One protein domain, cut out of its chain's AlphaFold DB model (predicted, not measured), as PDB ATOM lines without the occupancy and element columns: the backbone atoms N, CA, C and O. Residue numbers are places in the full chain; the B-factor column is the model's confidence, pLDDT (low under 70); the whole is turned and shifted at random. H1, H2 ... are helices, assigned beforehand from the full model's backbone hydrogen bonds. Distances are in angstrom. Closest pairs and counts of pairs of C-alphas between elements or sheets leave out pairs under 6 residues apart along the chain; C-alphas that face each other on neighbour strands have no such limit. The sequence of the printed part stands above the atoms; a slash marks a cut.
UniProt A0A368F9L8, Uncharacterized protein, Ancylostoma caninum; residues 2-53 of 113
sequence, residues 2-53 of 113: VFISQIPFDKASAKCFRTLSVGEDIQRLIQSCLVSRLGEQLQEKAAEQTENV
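Overview. This is residues 2 to 53 of the 113 residues of an uncharacterized protein of Ancylostoma caninum (UniProt A0A368F9L8). Helix H3 is a long arm that leads off from the end of H2 at a steep corner, while H1, before H2 in the chain, is folded back loosely beside it. The three helices form an open, flat frame with few contacts, and from it residues 2 to 9 stick out at one end of the printed part and residues 44 to 53, mostly of H3, at the other. The printed part has 52 residues with three named helices, in the order H1, H2, H3, and no named strand; the class is all helix. It is only just loose, close to extended, with a radius of gyration of the C-alphas of 14.3 A and spans of 38 by 34 by 17 A.

Along the chain. H3, residues 37 to 51, is the longest helix at 20.9 A from first to last C-alpha, and its C-alpha 51 is at (-16.899, -78.659, 64.347). H2, residues 24 to 33, is 14.0 A long. H1, residues 9 to 19, is 15.1 A long and begins with C-alpha 9 at (-25.791, -62.161, 81.608).

Arrangement. H3 and H2 are close but not clearly touching; their closest C-alphas, those of Gly 39 and Cys 33, are 5.1 A apart. They stand at a steep tilt of 64 degrees and run the same way. H2 and H1 are also close but not clearly touching, with the closest C-alphas, those of Gln 27 and Phe 17, 7.2 A apart. They run opposite ways at a shallow tilt of 29 degrees. H1 and H3 are apart. In H1, H2 and H3 every O i to N i+4 pair is within hydrogen-bond range.

Size, cuts and confidence. The two C-alphas farthest apart, those of Val 2 and Asp 25, are 37.9 A from each other. The printed part has no cut, and both links between helices are tight. The mean pLDDT of the printed part is 92.8, and residues 2 to 5 are under 70.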
ATOM      1  N   VAL A   2     -37.192 -78.241  86.826       44.81
ATOM      2  CA  VAL A   2     -36.296 -77.408  87.646       44.81
ATOM      3  C   VAL A   2     -36.257 -76.030  86.996       44.81
ATOM      4  O   VAL A   2     -35.685 -75.865  85.923       44.81
ATOM      5  N   PHE A   3     -36.917 -75.053  87.612       46.81
ATOM      6  CA  PHE A   3     -36.806 -73.652  87.221       46.81
ATOM      7  C   PHE A   3     -35.423 -73.147  87.642       46.81
ATOM      8  O   PHE A   3     -35.228 -72.708  88.772       46.81
ATOM      9  N   ILE A   4     -34.442 -73.231  86.742       60.72
ATOM     10  CA  ILE A   4     -33.202 -72.466  86.882       60.72
ATOM     11  C   ILE A   4     -33.608 -70.995  86.781       60.72
ATOM     12  O   ILE A   4     -34.035 -70.541  85.720       60.72
ATOM     13  N   SER A   5     -33.518 -70.249  87.883       66.19
ATOM     14  CA  SER A   5     -33.673 -68.797  87.843       66.19
ATOM     15  C   SER A   5     -32.569 -68.240  86.945       66.19
ATOM     16  O   SER A   5     -31.402 -68.213  87.344       66.19
ATOM     17  N   GLN A   6     -32.909 -67.859  85.716       80.56
ATOM     18  CA  GLN A   6     -31.924 -67.319  84.792       80.56
ATOM     19  C   GLN A   6     -31.481 -65.948  85.307       80.56
ATOM     20  O   GLN A   6     -32.270 -65.008  85.383       80.56
ATOM     21  N   ILE A   7     -30.216 -65.850  85.715       85.50
ATOM     22  CA  ILE A   7     -29.589 -64.569  86.028       85.50
ATOM     23  C   ILE A   7     -29.227 -63.928  84.684       85.50
ATOM     24  O   ILE A   7     -28.504 -64.558  83.911       85.50
ATOM     25  N   PRO A   8     -29.691 -62.700  84.394       93.00
ATOM     26  CA  PRO A   8     -29.275 -61.967  83.206       93.00
ATOM     27  C   PRO A   8     -27.747 -61.902  83.083       93.00
ATOM     28  O   PRO A   8     -27.046 -61.712  84.084       93.00
ATOM     29  N   PHE A   9     -27.231 -62.076  81.866       90.00
ATOM     30  CA  PHE A   9     -25.791 -62.161  81.608       90.00
ATOM     31  C   PHE A   9     -25.027 -60.933  82.122       90.00
ATOM     32  O   PHE A   9     -23.981 -61.075  82.749       90.00
ATOM     33  N   ASP A  10     -25.579 -59.734  81.941       91.56
ATOM     34  CA  ASP A  10     -25.029 -58.470  82.437       91.56
ATOM     35  C   ASP A  10     -24.901 -58.459  83.971       91.56
ATOM     36  O   ASP A  10     -23.853 -58.098  84.515       91.56
ATOM     37  N   LYS A  11     -25.928 -58.942  84.684       94.44
ATOM     38  CA  LYS A  11     -25.916 -59.045  86.151       94.44
ATOM     39  C   LYS A  11     -24.894 -60.069  86.635       94.44
ATOM     40  O   LYS A  11     -24.190 -59.811  87.618       94.44
ATOM     41  N   ALA A  12     -24.797 -61.211  85.955       94.38
ATOM     42  CA  ALA A  12     -23.796 -62.232  86.251       94.38
ATOM     43  C   ALA A  12     -22.375 -61.702  85.998       94.38
ATOM     44  O   ALA A  12     -21.529 -61.777  86.890       94.38
ATOM     45  N   SER A  13     -22.136 -61.079  84.841       94.56
ATOM     46  CA  SER A  13     -20.847 -60.489  84.464       94.56
ATOM     47  C   SER A  13     -20.402 -59.427  85.467       94.56
ATOM     48  O   SER A  13     -19.269 -59.471  85.943       94.56
ATOM     49  N   ALA A  14     -21.294 -58.512  85.858       94.88
ATOM     50  CA  ALA A  14     -20.982 -57.475  86.840       94.88
ATOM     51  C   ALA A  14     -20.631 -58.063  88.217       94.88
ATOM     52  O   ALA A  14     -19.736 -57.560  88.902       94.88
ATOM     53  N   LYS A  15     -21.311 -59.141  88.635       96.19
ATOM     54  CA  LYS A  15     -20.956 -59.869  89.861       96.19
ATOM     55  C   LYS A  15     -19.566 -60.492  89.736       96.19
ATOM     56  O   LYS A  15     -18.760 -60.311  90.642       96.19
ATOM     57  N   CYS A  16     -19.271 -61.170  88.627       96.00
ATOM     58  CA  CYS A  16     -17.973 -61.805  88.395       96.00
ATOM     59  C   CYS A  16     -16.821 -60.795  88.364       96.00
ATOM     60  O   CYS A  16     -15.809 -61.032  89.021       96.00
ATOM     61  N   PHE A  17     -16.981 -59.653  87.689       97.44
ATOM     62  CA  PHE A  17     -15.958 -58.605  87.660       97.44
ATOM     63  C   PHE A  17     -15.601 -58.094  89.056       97.44
ATOM     64  O   PHE A  17     -14.420 -57.951  89.364       97.44
ATOM     65  N   ARG A  18     -16.602 -57.890  89.923       97.00
ATOM     66  CA  ARG A  18     -16.364 -57.504  91.321       97.00
ATOM     67  C   ARG A  18     -15.689 -58.617  92.116       97.00
ATOM     68  O   ARG A  18     -14.696 -58.359  92.782       97.00
ATOM     69  N   THR A  19     -16.200 -59.848  92.032       97.88
ATOM     70  CA  THR A  19     -15.656 -60.994  92.782       97.88
ATOM     71  C   THR A  19     -14.196 -61.268  92.432       97.88
ATOM     72  O   THR A  19     -13.400 -61.569  93.316       97.88
ATOM     73  N   LEU A  20     -13.837 -61.150  91.154       97.56
ATOM     74  CA  LEU A  20     -12.479 -61.385  90.664       97.56
ATOM     75  C   LEU A  20     -11.601 -60.123  90.682       97.56
ATOM     76  O   LEU A  20     -10.451 -60.191  90.265       97.56
ATOM     77  N   SER A  21     -12.122 -58.989  91.169       97.88
ATOM     78  CA  SER A  21     -11.411 -57.700  91.230       97.88
ATOM     79  C   SER A  21     -10.814 -57.262  89.882       97.88
ATOM     80  O   SER A  21      -9.678 -56.800  89.809       97.88
ATOM     81  N   VAL A  22     -11.574 -57.422  88.795       97.56
ATOM     82  CA  VAL A  22     -11.140 -57.029  87.443       97.56
ATOM     83  C   VAL A  22     -11.151 -55.500  87.324       97.56
ATOM     84  O   VAL A  22     -12.168 -54.879  87.629       97.56
ATOM     85  N   GLY A  23     -10.057 -54.884  86.862       98.06
ATOM     86  CA  GLY A  23      -9.944 -53.425  86.692       98.06
ATOM     87  C   GLY A  23     -10.939 -52.843  85.680       98.06
ATOM     88  O   GLY A  23     -11.347 -53.527  84.742       98.06
ATOM     89  N   GLU A  24     -11.359 -51.585  85.863       97.00
ATOM     90  CA  GLU A  24     -12.359 -50.936  84.993       97.00
ATOM     91  C   GLU A  24     -11.935 -50.864  83.523       97.00
ATOM     92  O   GLU A  24     -12.761 -51.008  82.623       97.00
ATOM     93  N   ASP A  25     -10.650 -50.634  83.276       97.81
ATOM     94  CA  ASP A  25     -10.045 -50.634  81.949       97.81
ATOM     95  C   ASP A  25     -10.216 -51.998  81.265       97.81
ATOM     96  O   ASP A  25     -10.722 -52.069  80.144       97.81
ATOM     97  N   ILE A  26      -9.914 -53.088  81.975       97.88
ATOM     98  CA  ILE A  26     -10.095 -54.454  81.474       97.88
ATOM     99  C   ILE A  26     -11.578 -54.790  81.294       97.88
ATOM    100  O   ILE A  26     -11.948 -55.405  80.294       97.88
ATOM    101  N   GLN A  27     -12.451 -54.359  82.207       97.31
ATOM    102  CA  GLN A  27     -13.899 -54.543  82.050       97.31
ATOM    103  C   GLN A  27     -14.414 -53.867  80.775       97.31
ATOM    104  O   GLN A  27     -15.151 -54.497  80.013       97.31
ATOM    105  N   ARG A  28     -13.996 -52.620  80.507       96.31
ATOM    106  CA  ARG A  28     -14.349 -51.895  79.274       96.31
ATOM    107  C   ARG A  28     -13.826 -52.620  78.037       96.31
ATOM    108  O   ARG A  28     -14.572 -52.766  77.071       96.31
ATOM    109  N   LEU A  29     -12.589 -53.123  78.077       97.31
ATOM    110  CA  LEU A  29     -12.028 -53.918  76.983       97.31
ATOM    111  C   LEU A  29     -12.860 -55.179  76.720       97.31
ATOM    112  O   LEU A  29     -13.274 -55.393  75.581       97.31
ATOM    113  N   ILE A  30     -13.186 -55.959  77.754       96.69
ATOM    114  CA  ILE A  30     -14.024 -57.163  77.626       96.69
ATOM    115  C   ILE A  30     -15.398 -56.807  77.049       96.69
ATOM    116  O   ILE A  30     -15.823 -57.422  76.076       96.69
ATOM    117  N   GLN A  31     -16.077 -55.800  77.603       95.19
ATOM    118  CA  GLN A  31     -17.404 -55.384  77.137       95.19
ATOM    119  C   GLN A  31     -17.385 -54.902  75.683       95.19
ATOM    120  O   GLN A  31     -18.264 -55.274  74.910       95.19
ATOM    121  N   SER A  32     -16.372 -54.124  75.292       96.81
ATOM    122  CA  SER A  32     -16.216 -53.680  73.903       96.81
ATOM    123  C   SER A  32     -15.932 -54.846  72.951       96.81
ATOM    124  O   SER A  32     -16.425 -54.853  71.825       96.81
ATOM    125  N   CYS A  33     -15.201 -55.866  73.415       97.69
ATOM    126  CA  CYS A  33     -14.876 -57.047  72.625       97.69
ATOM    127  C   CYS A  33     -16.143 -57.808  72.205       97.69
ATOM    128  O   CYS A  33     -16.229 -58.219  71.048       97.69
ATOM    129  N   LEU A  34     -17.141 -57.906  73.096       95.56
ATOM    130  CA  LEU A  34     -18.393 -58.651  72.880       95.56
ATOM    131  C   LEU A  34     -19.169 -58.234  71.624       95.56
ATOM    132  O   LEU A  34     -19.926 -59.039  71.093       95.56
ATOM    133  N   VAL A  35     -18.996 -56.993  71.163       95.94
ATOM    134  CA  VAL A  35     -19.701 -56.423  69.999       95.94
ATOM    135  C   VAL A  35     -18.744 -55.982  68.888       95.94
ATOM    136  O   VAL A  35     -19.115 -55.218  68.001       95.94
ATOM    137  N   SER A  36     -17.487 -56.419  68.953       98.12
ATOM    138  CA  SER A  36     -16.443 -56.053  67.993       98.12
ATOM    139  C   SER A  36     -16.158 -57.179  66.999       98.12
ATOM    140  O   SER A  36     -16.430 -58.346  67.273       98.12
ATOM    141  N   ARG A  37     -15.466 -56.844  65.899       98.25
ATOM    142  CA  ARG A  37     -14.911 -57.832  64.955       98.25
ATOM    143  C   ARG A  37     -13.992 -58.853  65.635       98.25
ATOM    144  O   ARG A  37     -13.931 -59.999  65.215       98.25
ATOM    145  N   LEU A  38     -13.261 -58.458  66.681       98.06
ATOM    146  CA  LEU A  38     -12.433 -59.407  67.429       98.06
ATOM    147  C   LEU A  38     -13.303 -60.448  68.148       98.06
ATOM    148  O   LEU A  38     -12.964 -61.626  68.142       98.06
ATOM    149  N   GLY A  39     -14.424 -60.026  68.739       98.25
ATOM    150  CA  GLY A  39     -15.378 -60.931  69.381       98.25
ATOM    151  C   GLY A  39     -15.979 -61.929  68.396       98.25
ATOM    152  O   GLY A  39     -16.023 -63.119  68.692       98.25
ATOM    153  N   GLU A  40     -16.364 -61.458  67.210       98.56
ATOM    154  CA  GLU A  40     -16.835 -62.297  66.101       98.56
ATOM    155  C   GLU A  40     -15.788 -63.347  65.701       98.56
ATOM    156  O   GLU A  40     -16.070 -64.541  65.748       98.56
ATOM    157  N   GLN A  41     -14.542 -62.937  65.450       98.56
ATOM    158  CA  GLN A  41     -13.454 -63.856  65.085       98.56
ATOM    159  C   GLN A  41     -13.155 -64.908  66.161       98.56
ATOM    160  O   GLN A  41     -12.791 -66.044  65.859       98.56
ATOM    161  N   LEU A  42     -13.289 -64.542  67.439       98.44
ATOM    162  CA  LEU A  42     -13.133 -65.492  68.538       98.44
ATOM    163  C   LEU A  42     -14.278 -66.514  68.567       98.44
ATOM    164  O   LEU A  42     -14.024 -67.682  68.863       98.44
ATOM    165  N   GLN A  43     -15.506 -66.101  68.242       98.19
ATOM    166  CA  GLN A  43     -16.644 -67.016  68.117       98.19
ATOM    167  C   GLN A  43     -16.498 -67.941  66.905       98.19
ATOM    168  O   GLN A  43     -16.716 -69.142  67.055       98.19
ATOM    169  N   GLU A  44     -16.059 -67.429  65.753       98.50
ATOM    170  CA  GLU A  44     -15.756 -68.238  64.561       98.50
ATOM    171  C   GLU A  44     -14.710 -69.310  64.877       98.50
ATOM    172  O   GLU A  44     -14.939 -70.497  64.647       98.50
ATOM    173  N   LYS A  45     -13.604 -68.927  65.523       98.25
ATOM    174  CA  LYS A  45     -12.564 -69.876  65.934       98.25
ATOM    175  C   LYS A  45     -13.092 -70.948  66.896       98.25
ATOM    176  O   LYS A  45     -12.698 -72.109  66.804       98.25
ATOM    177  N   ALA A  46     -13.962 -70.579  67.837       96.81
ATOM    178  CA  ALA A  46     -14.584 -71.542  68.747       96.81
ATOM    179  C   ALA A  46     -15.559 -72.483  68.011       96.81
ATOM    180  O   ALA A  46     -15.621 -73.675  68.331       96.81
ATOM    181  N   ALA A  47     -16.283 -71.977  67.008       97.31
ATOM    182  CA  ALA A  47     -17.149 -72.777  66.149       97.31
ATOM    183  C   ALA A  47     -16.336 -73.792  65.331       97.31
ATOM    184  O   ALA A  47     -16.643 -74.981  65.376       97.31
ATOM    185  N   GLU A  48     -15.238 -73.361  64.701       97.38
ATOM    186  CA  GLU A  48     -14.312 -74.248  63.985       97.38
ATOM    187  C   GLU A  48     -13.743 -75.335  64.905       97.38
ATOM    188  O   GLU A  48     -13.685 -76.505  64.527       97.38
ATOM    189  N   GLN A  49     -13.340 -74.986  66.132       95.12
ATOM    190  CA  GLN A  49     -12.868 -75.973  67.108       95.12
ATOM    191  C   GLN A  49     -13.956 -76.989  67.475       95.12
ATOM    192  O   GLN A  49     -13.663 -78.177  67.593       95.12
ATOM    193  N   THR A  50     -15.202 -76.535  67.624       95.81
ATOM    194  CA  THR A  50     -16.352 -77.394  67.947       95.81
ATOM    195  C   THR A  50     -16.698 -78.333  66.788       95.81
ATOM    196  O   THR A  50     -16.975 -79.510  67.010       95.81
ATOM    197  N   GLU A  51     -16.642 -77.853  65.545       95.94
ATOM    198  CA  GLU A  51     -16.899 -78.659  64.347       95.94
ATOM    199  C   GLU A  51     -15.796 -79.702  64.107       95.94
ATOM    200  O   GLU A  51     -16.062 -80.832  63.679       95.94
ATOM    201  N   ASN A  52     -14.553 -79.353  64.445       96.00
ATOM    202  CA  ASN A  52     -13.373 -80.182  64.209       96.00
ATOM    203  C   ASN A  52     -13.005 -81.124  65.363       96.00
ATOM    204  O   ASN A  52     -11.960 -81.772  65.295       96.00
ATOM    205  N   VAL A  53     -13.854 -81.274  66.387       95.81
ATOM    206  CA  VAL A  53     -13.640 -82.311  67.410       95.81
ATOM    207  C   VAL A  53     -13.573 -83.709  66.771       95.81
ATOM    208  O   VAL A  53     -14.201 -83.976  65.735       95.81
TER     209      VAL A  53